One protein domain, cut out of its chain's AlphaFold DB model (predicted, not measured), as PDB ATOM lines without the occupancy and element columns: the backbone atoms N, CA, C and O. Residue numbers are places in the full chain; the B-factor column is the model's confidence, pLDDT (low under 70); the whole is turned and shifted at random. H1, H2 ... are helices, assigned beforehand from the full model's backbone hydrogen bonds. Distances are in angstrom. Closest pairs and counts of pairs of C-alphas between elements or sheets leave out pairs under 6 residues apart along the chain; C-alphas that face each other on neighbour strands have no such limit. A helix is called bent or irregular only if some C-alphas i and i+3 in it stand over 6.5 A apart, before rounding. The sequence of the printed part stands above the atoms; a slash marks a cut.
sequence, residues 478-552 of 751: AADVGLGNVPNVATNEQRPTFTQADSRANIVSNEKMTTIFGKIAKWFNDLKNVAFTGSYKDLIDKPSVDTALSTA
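AT A GLANCE: This is residues 478 to 552 of the 751 residues of an uncharacterized protein of [Bacteroides] pectinophilus ATCC 43243 (UniProt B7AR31). With little regular structure, this is a drawn-out rod: an unnamed stretch enters from one end, runs along helix H1 and folds back to its start, and beyond H1 a thin tail leads to short helix H2 at the other end. Residues 479 to 485 and 540 to 552 stick out. The printed part has 75 residues, 27 of them in H1 then H2, with no named strand; its class is all helix. It is extended, with a radius of gyration of the C-alphas of 20.2 A and spans of 72 by 21 by 18 A.

HOW THE PARTS SIT: H1, residues 513 to 533, and H2, residues 547 to 552, are apart. O i to N i+4 pairs are within hydrogen-bond range in 15 of 17 cases in H1 and 1 of 2 in H2.

IN THESE COORDINATES: H1 runs 29.6 A from C-alpha 513 at (159.693, 13.093, 59.308), with a kink of 45 degrees near residue 527. It is only just irregular: C-alphas 526 and 529 are 6.9 A apart. H2 ends at C-alpha 552, (112.327, 13.918, 52.760).

THE WHOLE: The C-alphas farthest apart, of Asp 480 and Ala 552, are 72.5 A apart. The printed part has no cut, and the link H1 to H2 is long. Residues 531 and 534 to 552 have pLDDT under 70.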
ATOM      1  N   ALA A 478     181.338  16.689  49.208       84.62
ATOM      2  CA  ALA A 478     180.287  16.650  50.227       84.62
ATOM      3  C   ALA A 478     180.711  15.842  51.470       84.62
ATOM      4  O   ALA A 478     180.282  16.150  52.579       84.62
ATOM      5  N   ALA A 479     181.576  14.833  51.314       86.56
ATOM      6  CA  ALA A 479     182.091  14.045  52.430       86.56
ATOM      7  C   ALA A 479     183.021  14.861  53.342       86.56
ATOM      8  O   ALA A 479     182.916  14.737  54.562       86.56
ATOM      9  N   ASP A 480     183.846  15.743  52.771       90.06
ATOM     10  CA  ASP A 480     184.820  16.559  53.515       90.06
ATOM     11  C   ASP A 480     184.155  17.543  54.494       90.06
ATOM     12  O   ASP A 480     184.761  17.950  55.483       90.06
ATOM     13  N   VAL A 481     182.884  17.887  54.256       87.62
ATOM     14  CA  VAL A 481     182.058  18.743  55.129       87.62
ATOM     15  C   VAL A 481     180.981  17.966  55.905       87.62
ATOM     16  O   VAL A 481     180.077  18.567  56.481       87.62
ATOM     17  N   GLY A 482     181.048  16.629  55.926       86.25
ATOM     18  CA  GLY A 482     180.120  15.777  56.684       86.25
ATOM     19  C   GLY A 482     178.743  15.558  56.040       86.25
ATOM     20  O   GLY A 482     177.828  15.067  56.699       86.25
ATOM     21  N   LEU A 483     178.581  15.882  54.754       86.62
ATOM     22  CA  LEU A 483     177.336  15.765  53.982       86.62
ATOM     23  C   LEU A 483     177.341  14.593  52.983       86.62
ATOM     24  O   LEU A 483     176.465  14.516  52.130       86.62
ATOM     25  N   GLY A 484     178.291  13.656  53.073       83.50
ATOM     26  CA  GLY A 484     178.470  12.584  52.075       83.50
ATOM     27  C   GLY A 484     177.255  11.667  51.854       83.50
ATOM     28  O   GLY A 484     177.107  11.109  50.773       83.50
ATOM     29  N   ASN A 485     176.363  11.550  52.843       81.50
ATOM     30  CA  ASN A 485     175.117  10.773  52.748       81.50
ATOM     31  C   ASN A 485     173.881  11.638  52.444       81.50
ATOM     32  O   ASN A 485     172.766  11.118  52.401       81.50
ATOM     33  N   VAL A 486     174.050  12.954  52.291       81.19
ATOM     34  CA  VAL A 486     172.956  13.884  52.010       81.19
ATOM     35  C   VAL A 486     172.854  14.059  50.493       81.19
ATOM     36  O   VAL A 486     173.768  14.618  49.884       81.19
ATOM     37  N   PRO A 487     171.771  13.590  49.851       78.81
ATOM     38  CA  PRO A 487     171.594  13.776  48.418       78.81
ATOM     39  C   PRO A 487     171.429  15.264  48.088       78.81
ATOM     40  O   PRO A 487     170.610  15.959  48.690       78.81
ATOM     41  N   ASN A 488     172.191  15.744  47.102       79.62
ATOM     42  CA  ASN A 488     172.092  17.111  46.595       79.62
ATOM     43  C   ASN A 488     170.970  17.218  45.553       79.62
ATOM     44  O   ASN A 488     171.221  17.291  44.351       79.62
ATOM     45  N   VAL A 489     169.733  17.159  46.031       84.81
ATOM     46  CA  VAL A 489     168.516  17.329  45.230       84.81
ATOM     47  C   VAL A 489     167.739  18.532  45.750       84.81
ATOM     48  O   VAL A 489     167.870  18.901  46.922       84.81
ATOM     49  N   ALA A 490     166.925  19.155  44.897       83.94
ATOM     50  CA  ALA A 490     166.048  20.233  45.344       83.94
ATOM     51  C   ALA A 490     165.129  19.737  46.474       83.94
ATOM     52  O   ALA A 490     164.766  18.561  46.508       83.94
ATOM     53  N   THR A 491     164.693  20.622  47.379       79.44
ATOM     54  CA  THR A 491     163.791  20.244  48.488       79.44
ATOM     55  C   THR A 491     162.555  19.478  47.999       79.44
ATOM     56  O   THR A 491     162.128  18.524  48.641       79.44
ATOM     57  N   ASN A 492     162.031  19.834  46.822       84.06
ATOM     58  CA  ASN A 492     160.863  19.196  46.205       84.06
ATOM     59  C   ASN A 492     161.148  17.805  45.601       84.06
ATOM     60  O   ASN A 492     160.212  17.080  45.278       84.06
ATOM     61  N   GLU A 493     162.417  17.435  45.431       84.06
ATOM     62  CA  GLU A 493     162.862  16.158  44.854       84.06
ATOM     63  C   GLU A 493     163.363  15.174  45.922       84.06
ATOM     64  O   GLU A 493     163.726  14.035  45.613       84.06
ATOM     65  N   GLN A 494     163.377  15.584  47.192       85.06
ATOM     66  CA  GLN A 494     163.724  14.700  48.298       85.06
ATOM     67  C   GLN A 494     162.700  13.561  48.417       85.06
ATOM     68  O   GLN A 494     161.490  13.785  48.446       85.06
ATOM     69  N   ARG A 495     163.193  12.320  48.513       83.38
ATOM     70  CA  ARG A 495     162.379  11.098  48.619       83.38
ATOM     71  C   ARG A 495     162.496  10.490  50.020       83.38
ATOM     72  O   ARG A 495     163.367   9.647  50.242       83.38
ATOM     73  N   PRO A 496     161.664  10.907  50.987       84.06
ATOM     74  CA  PRO A 496     161.687  10.335  52.326       84.06
ATOM     75  C   PRO A 496     161.227   8.874  52.286       84.06
ATOM     76  O   PRO A 496     160.166   8.556  51.752       84.06
ATOM     77  N   THR A 497     162.006   7.975  52.884       87.50
ATOM     78  CA  THR A 497     161.576   6.592  53.126       87.50
ATOM     79  C   THR A 497     160.751   6.543  54.409       87.50
ATOM     80  O   THR A 497     161.199   7.021  55.450       87.50
ATOM     81  N   PHE A 498     159.551   5.966  54.363       94.12
ATOM     82  CA  PHE A 498     158.685   5.815  55.532       94.12
ATOM     83  C   PHE A 498     157.963   4.466  55.514       94.12
ATOM     84  O   PHE A 498     157.836   3.825  54.472       94.12
ATOM     85  N   THR A 499     157.472   4.053  56.678       95.12
ATOM     86  CA  THR A 499     156.616   2.876  56.847       95.12
ATOM     87  C   THR A 499     155.270   3.350  57.370       95.12
ATOM     88  O   THR A 499     155.226   4.225  58.235       95.12
ATOM     89  N   GLN A 500     154.172   2.812  56.834       95.88
ATOM     90  CA  GLN A 500     152.829   3.115  57.327       95.88
ATOM     91  C   GLN A 500     152.728   2.775  58.822       95.88
ATOM     92  O   GLN A 500     153.187   1.721  59.247       95.88
ATOM     93  N   ALA A 501     152.131   3.667  59.613       94.50
ATOM     94  CA  ALA A 501     151.909   3.423  61.034       94.50
ATOM     95  C   ALA A 501     150.842   2.336  61.266       94.50
ATOM     96  O   ALA A 501     149.873   2.236  60.511       94.50
ATOM     97  N   ASP A 502     150.973   1.582  62.358       93.56
ATOM     98  CA  ASP A 502     150.036   0.501  62.699       93.56
ATOM     99  C   ASP A 502     148.646   1.026  63.107       93.56
ATOM    100  O   ASP A 502     147.630   0.358  62.905       93.56
ATOM    101  N   SER A 503     148.572   2.248  63.647       91.88
ATOM    102  CA  SER A 503     147.339   2.860  64.157       91.88
ATOM    103  C   SER A 503     147.235   4.359  63.843       91.88
ATOM    104  O   SER A 503     148.229   5.039  63.573       91.88
ATOM    105  N   ARG A 504     146.001   4.888  63.853       90.06
ATOM    106  CA  ARG A 504     145.727   6.322  63.673       90.06
ATOM    107  C   ARG A 504     146.143   7.084  64.930       90.06
ATOM    108  O   ARG A 504     145.589   6.867  66.003       90.06
ATOM    109  N   ALA A 505     147.088   8.001  64.776       92.12
ATOM    110  CA  ALA A 505     147.552   8.879  65.841       92.12
ATOM    111  C   ALA A 505     147.734  10.303  65.307       92.12
ATOM    112  O   ALA A 505     148.044  10.500  64.128       92.12
ATOM    113  N   ASN A 506     147.565  11.293  66.184       93.19
ATOM    114  CA  ASN A 506     147.845  12.688  65.855       93.19
ATOM    115  C   ASN A 506     149.353  12.906  65.698       93.19
ATOM    116  O   ASN A 506     150.162  12.232  66.344       93.19
ATOM    117  N   ILE A 507     149.724  13.848  64.834       95.62
ATOM    118  CA  ILE A 507     151.106  14.316  64.715       95.62
ATOM    119  C   ILE A 507     151.429  15.152  65.954       95.62
ATOM    120  O   ILE A 507     150.635  16.004  66.356       95.62
ATOM    121  N   VAL A 508     152.593  14.907  66.549       94.44
ATOM    122  CA  VAL A 508     153.088  15.655  67.710       94.44
ATOM    123  C   VAL A 508     154.362  16.398  67.308       94.44
ATOM    124  O   VAL A 508     155.122  15.939  66.454       94.44
ATOM    125  N   SER A 509     154.605  17.574  67.888       93.81
ATOM    126  CA  SER A 509     155.841  18.326  67.642       93.81
ATOM    127  C   SER A 509     157.079  17.502  68.019       93.81
ATOM    128  O   SER A 509     157.057  16.748  68.990       93.81
ATOM    129  N   ASN A 510     158.170  17.694  67.272       91.81
ATOM    130  CA  ASN A 510     159.447  16.973  67.397       91.81
ATOM    131  C   ASN A 510     159.441  15.497  66.952       91.81
ATOM    132  O   ASN A 510     160.406  14.776  67.211       91.81
ATOM    133  N   GLU A 511     158.408  15.031  66.245       95.44
ATOM    134  CA  GLU A 511     158.444  13.711  65.606       95.44
ATOM    135  C   GLU A 511     159.359  13.680  64.375       95.44
ATOM    136  O   GLU A 511     159.503  14.662  63.643       95.44
ATOM    137  N   LYS A 512     159.978  12.519  64.121       93.06
ATOM    138  CA  LYS A 512     160.779  12.301  62.911       93.06
ATOM    139  C   LYS A 512     159.885  12.403  61.673       93.06
ATOM    140  O   LYS A 512     158.773  11.877  61.667       93.06
ATOM    141  N   MET A 513     160.408  12.974  60.588       90.06
ATOM    142  CA  MET A 513     159.693  13.093  59.308       90.06
ATOM    143  C   MET A 513     159.172  11.735  58.792       90.06
ATOM    144  O   MET A 513     158.057  11.637  58.289       90.06
ATOM    145  N   THR A 514     159.941  10.661  58.993       93.12
ATOM    146  CA  THR A 514     159.539   9.292  58.631       93.12
ATOM    147  C   THR A 514     158.323   8.801  59.423       93.12
ATOM    148  O   THR A 514     157.461   8.122  58.872       93.12
ATOM    149  N   THR A 515     158.200   9.190  60.695       93.69
ATOM    150  CA  THR A 515     157.038   8.895  61.547       93.69
ATOM    151  C   THR A 515     155.816   9.703  61.119       93.69
ATOM    152  O   THR A 515     154.716   9.156  61.051       93.69
ATOM    153  N   ILE A 516     156.006  10.983  60.788       95.06
ATOM    154  CA  ILE A 516     154.933  11.866  60.313       95.06
ATOM    155  C   ILE A 516     154.321  11.308  59.024       95.06
ATOM    156  O   ILE A 516     153.108  11.102  58.966       95.06
ATOM    157  N   PHE A 517     155.148  10.985  58.023       95.19
ATOM    158  CA  PHE A 517     154.661  10.387  56.779       95.19
ATOM    159  C   PHE A 517     154.001   9.023  57.002       95.19
ATOM    160  O   PHE A 517     152.963   8.751  56.402       95.19
ATOM    161  N   GLY A 518     154.520   8.204  57.923       96.31
ATOM    162  CA  GLY A 518     153.884   6.944  58.311       96.31
ATOM    163  C   GLY A 518     152.471   7.113  58.879       96.31
ATOM    164  O   GLY A 518     151.557   6.375  58.501       96.31
ATOM    165  N   LYS A 519     152.261   8.111  59.746       96.38
ATOM    166  CA  LYS A 519     150.933   8.447  60.289       96.38
ATOM    167  C   LYS A 519     149.996   8.979  59.210       96.38
ATOM    168  O   LYS A 519     148.855   8.532  59.137       96.38
ATOM    169  N   ILE A 520     150.473   9.890  58.358       94.94
ATOM    170  CA  ILE A 520     149.694  10.420  57.227       94.94
ATOM    171  C   ILE A 520     149.245   9.272  56.315       94.94
ATOM    172  O   ILE A 520     148.062   9.177  55.995       94.94
ATOM    173  N   ALA A 521     150.148   8.352  55.969       94.44
ATOM    174  CA  ALA A 521     149.825   7.183  55.159       94.44
ATOM    175  C   ALA A 521     148.753   6.294  55.806       94.44
ATOM    176  O   ALA A 521     147.848   5.834  55.115       94.44
ATOM    177  N   LYS A 522     148.797   6.099  57.131       93.50
ATOM    178  CA  LYS A 522     147.765   5.347  57.861       93.50
ATOM    179  C   LYS A 522     146.402   6.039  57.803       93.50
ATOM    180  O   LYS A 522     145.404   5.384  57.519       93.50
ATOM    181  N   TRP A 523     146.360   7.358  58.004       90.50
ATOM    182  CA  TRP A 523     145.133   8.146  57.853       90.50
ATOM    183  C   TRP A 523     144.558   8.053  56.438       90.50
ATOM    184  O   TRP A 523     143.368   7.788  56.294       90.50
ATOM    185  N   PHE A 524     145.386   8.201  55.399       90.25
ATOM    186  CA  PHE A 524     144.942   8.029  54.016       90.25
ATOM    187  C   PHE A 524     144.456   6.609  53.742       90.25
ATOM    188  O   PHE A 524     143.385   6.446  53.174       90.25
ATOM    189  N   ASN A 525     145.194   5.577  54.151       88.00
ATOM    190  CA  ASN A 525     144.805   4.198  53.875       88.00
ATOM    191  C   ASN A 525     143.475   3.813  54.538       88.00
ATOM    192  O   ASN A 525     142.678   3.115  53.918       88.00
ATOM    193  N   ASP A 526     143.235   4.279  55.764       84.44
ATOM    194  CA  ASP A 526     141.996   3.991  56.489       84.44
ATOM    195  C   ASP A 526     140.823   4.835  55.974       84.44
ATOM    196  O   ASP A 526     139.703   4.348  55.890       84.44
ATOM    197  N   LEU A 527     141.057   6.097  55.593       82.12
ATOM    198  CA  LEU A 527     139.990   6.988  55.131       82.12
ATOM    199  C   LEU A 527     139.745   6.943  53.617       82.12
ATOM    200  O   LEU A 527     138.724   7.468  53.176       82.12
ATOM    201  N   LYS A 528     140.621   6.327  52.806       82.75
ATOM    202  CA  LYS A 528     140.464   6.295  51.336       82.75
ATOM    203  C   LYS A 528     139.136   5.674  50.922       82.75
ATOM    204  O   LYS A 528     138.470   6.194  50.034       82.75
ATOM    205  N   ASN A 529     138.718   4.596  51.587       71.31
ATOM    206  CA  ASN A 529     137.472   3.919  51.249       71.31
ATOM    207  C   ASN A 529     136.297   4.872  51.462       71.31
ATOM    208  O   ASN A 529     135.479   5.054  50.566       71.31
ATOM    209  N   VAL A 530     136.267   5.569  52.592       71.19
ATOM    210  CA  VAL A 530     135.229   6.554  52.900       71.19
ATOM    211  C   VAL A 530     135.275   7.732  51.919       71.19
ATOM    212  O   VAL A 530     134.247   8.107  51.364       71.19
ATOM    213  N   ALA A 531     136.462   8.285  51.661       69.12
ATOM    214  CA  ALA A 531     136.649   9.482  50.842       69.12
ATOM    215  C   ALA A 531     136.323   9.267  49.355       69.12
ATOM    216  O   ALA A 531     135.789  10.171  48.718       69.12
ATOM    217  N   PHE A 532     136.626   8.087  48.806       71.88
ATOM    218  CA  PHE A 532     136.447   7.809  47.377       71.88
ATOM    219  C   PHE A 532     135.194   6.991  47.061       71.88
ATOM    220  O   PHE A 532     134.656   7.121  45.966       71.88
ATOM    221  N   THR A 533     134.705   6.166  47.994       70.81
ATOM    222  CA  THR A 533     133.527   5.306  47.758       70.81
ATOM    223  C   THR A 533     132.288   5.731  48.544       70.81
ATOM    224  O   THR A 533     131.200   5.225  48.284       70.81
ATOM    225  N   GLY A 534     132.426   6.629  49.528       63.47
ATOM    226  CA  GLY A 534     131.332   6.981  50.439       63.47
ATOM    227  C   GLY A 534     130.909   5.832  51.365       63.47
ATOM    228  O   GLY A 534     129.837   5.886  51.965       63.47
ATOM    229  N   SER A 535     131.715   4.772  51.479       66.12
ATOM    230  CA  SER A 535     131.443   3.636  52.360       66.12
ATOM    231  C   SER A 535     131.943   3.926  53.774       66.12
ATOM    232  O   SER A 535     133.141   3.919  54.018       66.12
ATOM    233  N   TYR A 536     131.015   4.149  54.708       66.94
ATOM    234  CA  TYR A 536     131.289   4.431  56.130       66.94
ATOM    235  C   TYR A 536     131.225   3.174  57.021       66.94
ATOM    236  O   TYR A 536     130.971   3.278  58.221       66.94
ATOM    237  N   LYS A 537     131.324   1.968  56.443       64.38
ATOM    238  CA  LYS A 537     131.089   0.696  57.163       64.38
ATOM    239  C   LYS A 537     132.159   0.378  58.218       64.38
ATOM    240  O   LYS A 537     131.913  -0.442  59.092       64.38
ATOM    241  N   ASP A 538     133.316   1.015  58.127       56.22
ATOM    242  CA  ASP A 538     134.497   0.845  58.976       56.22
ATOM    243  C   ASP A 538     134.698   1.990  59.991       56.22
ATOM    244  O   ASP A 538     135.656   1.975  60.767       56.22
ATOM    245  N   LEU A 539     133.789   2.972  60.021       59.31
ATOM    246  CA  LEU A 539     133.813   4.086  60.964       59.31
ATOM    247  C   LEU A 539     132.792   3.876  62.093       59.31
ATOM    248  O   LEU A 539     131.585   3.813  61.864       59.31
ATOM    249  N   ILE A 540     133.292   3.811  63.328       56.50
ATOM    250  CA  ILE A 540     132.507   3.990  64.558       56.50
ATOM    251  C   ILE A 540     132.130   5.477  64.724       56.50
ATOM    252  O   ILE A 540     132.866   6.347  64.264       56.50
ATOM    253  N   ASP A 541     130.973   5.764  65.335       48.00
ATOM    254  CA  ASP A 541     130.450   7.123  65.593       48.00
ATOM    255  C   ASP A 541     130.207   8.002  64.348       48.00
ATOM    256  O   ASP A 541     130.381   9.224  64.367       48.00
ATOM    257  N   LYS A 542     129.767   7.396  63.236       57.31
ATOM    258  CA  LYS A 542     129.323   8.158  62.057       57.31
ATOM    259  C   LYS A 542     128.073   9.001  62.377       57.31
ATOM    260  O   LYS A 542     127.199   8.526  63.107       57.31
ATOM    261  N   PRO A 543     127.908  10.192  61.771       51.16
ATOM    262  CA  PRO A 543     126.633  10.900  61.804       51.16
ATOM    263  C   PRO A 543     125.548   9.983  61.229       51.16
ATOM    264  O   PRO A 543     125.639   9.566  60.070       51.16
ATOM    265  N   SER A 544     124.535   9.624  62.020       53.50
ATOM    266  CA  SER A 544     123.357   8.974  61.457       53.50
ATOM    267  C   SER A 544     122.635  10.025  60.624       53.50
ATOM    268  O   SER A 544     122.077  10.975  61.173       53.50
ATOM    269  N   VAL A 545     122.660   9.881  59.300       54.62
ATOM    270  CA  VAL A 545     121.654  10.551  58.479       54.62
ATOM    271  C   VAL A 545     120.338   9.956  58.945       54.62
ATOM    272  O   VAL A 545     120.129   8.754  58.787       54.62
ATOM    273  N   ASP A 546     119.527  10.771  59.616       46.00
ATOM    274  CA  ASP A 546     118.188  10.385  60.032       46.00
ATOM    275  C   ASP A 546     117.504   9.742  58.825       46.00
ATOM    276  O   ASP A 546     117.444  10.329  57.739       46.00
ATOM    277  N   THR A 547     117.060   8.498  58.980       50.22
ATOM    278  CA  THR A 547     116.406   7.740  57.917       50.22
ATOM    279  C   THR A 547     115.202   8.524  57.374       50.22
ATOM    280  O   THR A 547     114.914   8.427  56.181       50.22
ATOM    281  N   ALA A 548     114.591   9.397  58.192       46.59
ATOM    282  CA  ALA A 548     113.545  10.334  57.786       46.59
ATOM    283  C   ALA A 548     114.028  11.445  56.830       46.59
ATOM    284  O   ALA A 548     113.259  11.909  55.989       46.59
ATOM    285  N   LEU A 549     115.300  11.852  56.887       42.62
ATOM    286  CA  LEU A 549     115.879  12.874  56.006       42.62
ATOM    287  C   LEU A 549     116.280  12.314  54.629       42.62
ATOM    288  O   LEU A 549     116.323  13.063  53.653       42.62
ATOM    289  N   SER A 550     116.530  11.002  54.530       46.00
ATOM    290  CA  SER A 550     116.799  10.336  53.242       46.00
ATOM    291  C   SER A 550     115.550  10.231  52.358       46.00
ATOM    292  O   SER A 550     115.658  10.255  51.135       46.00
ATOM    293  N   THR A 551     114.365  10.203  52.973       44.50
ATOM    294  CA  THR A 551     113.069  10.151  52.280       44.50
ATOM    295  C   THR A 551     112.454  11.538  52.060       44.50
ATOM    296  O   THR A 551     111.575  11.681  51.216       44.50
ATOM    297  N   ALA A 552     112.912  12.570  52.784       39.41
ATOM    298  CA  ALA A 552     112.327  13.918  52.760       39.41
ATOM    299  C   ALA A 552     113.131  14.967  51.963       39.41
ATOM    300  O   ALA A 552     112.672  16.096  51.789       39.41
TER     301      ALA A 552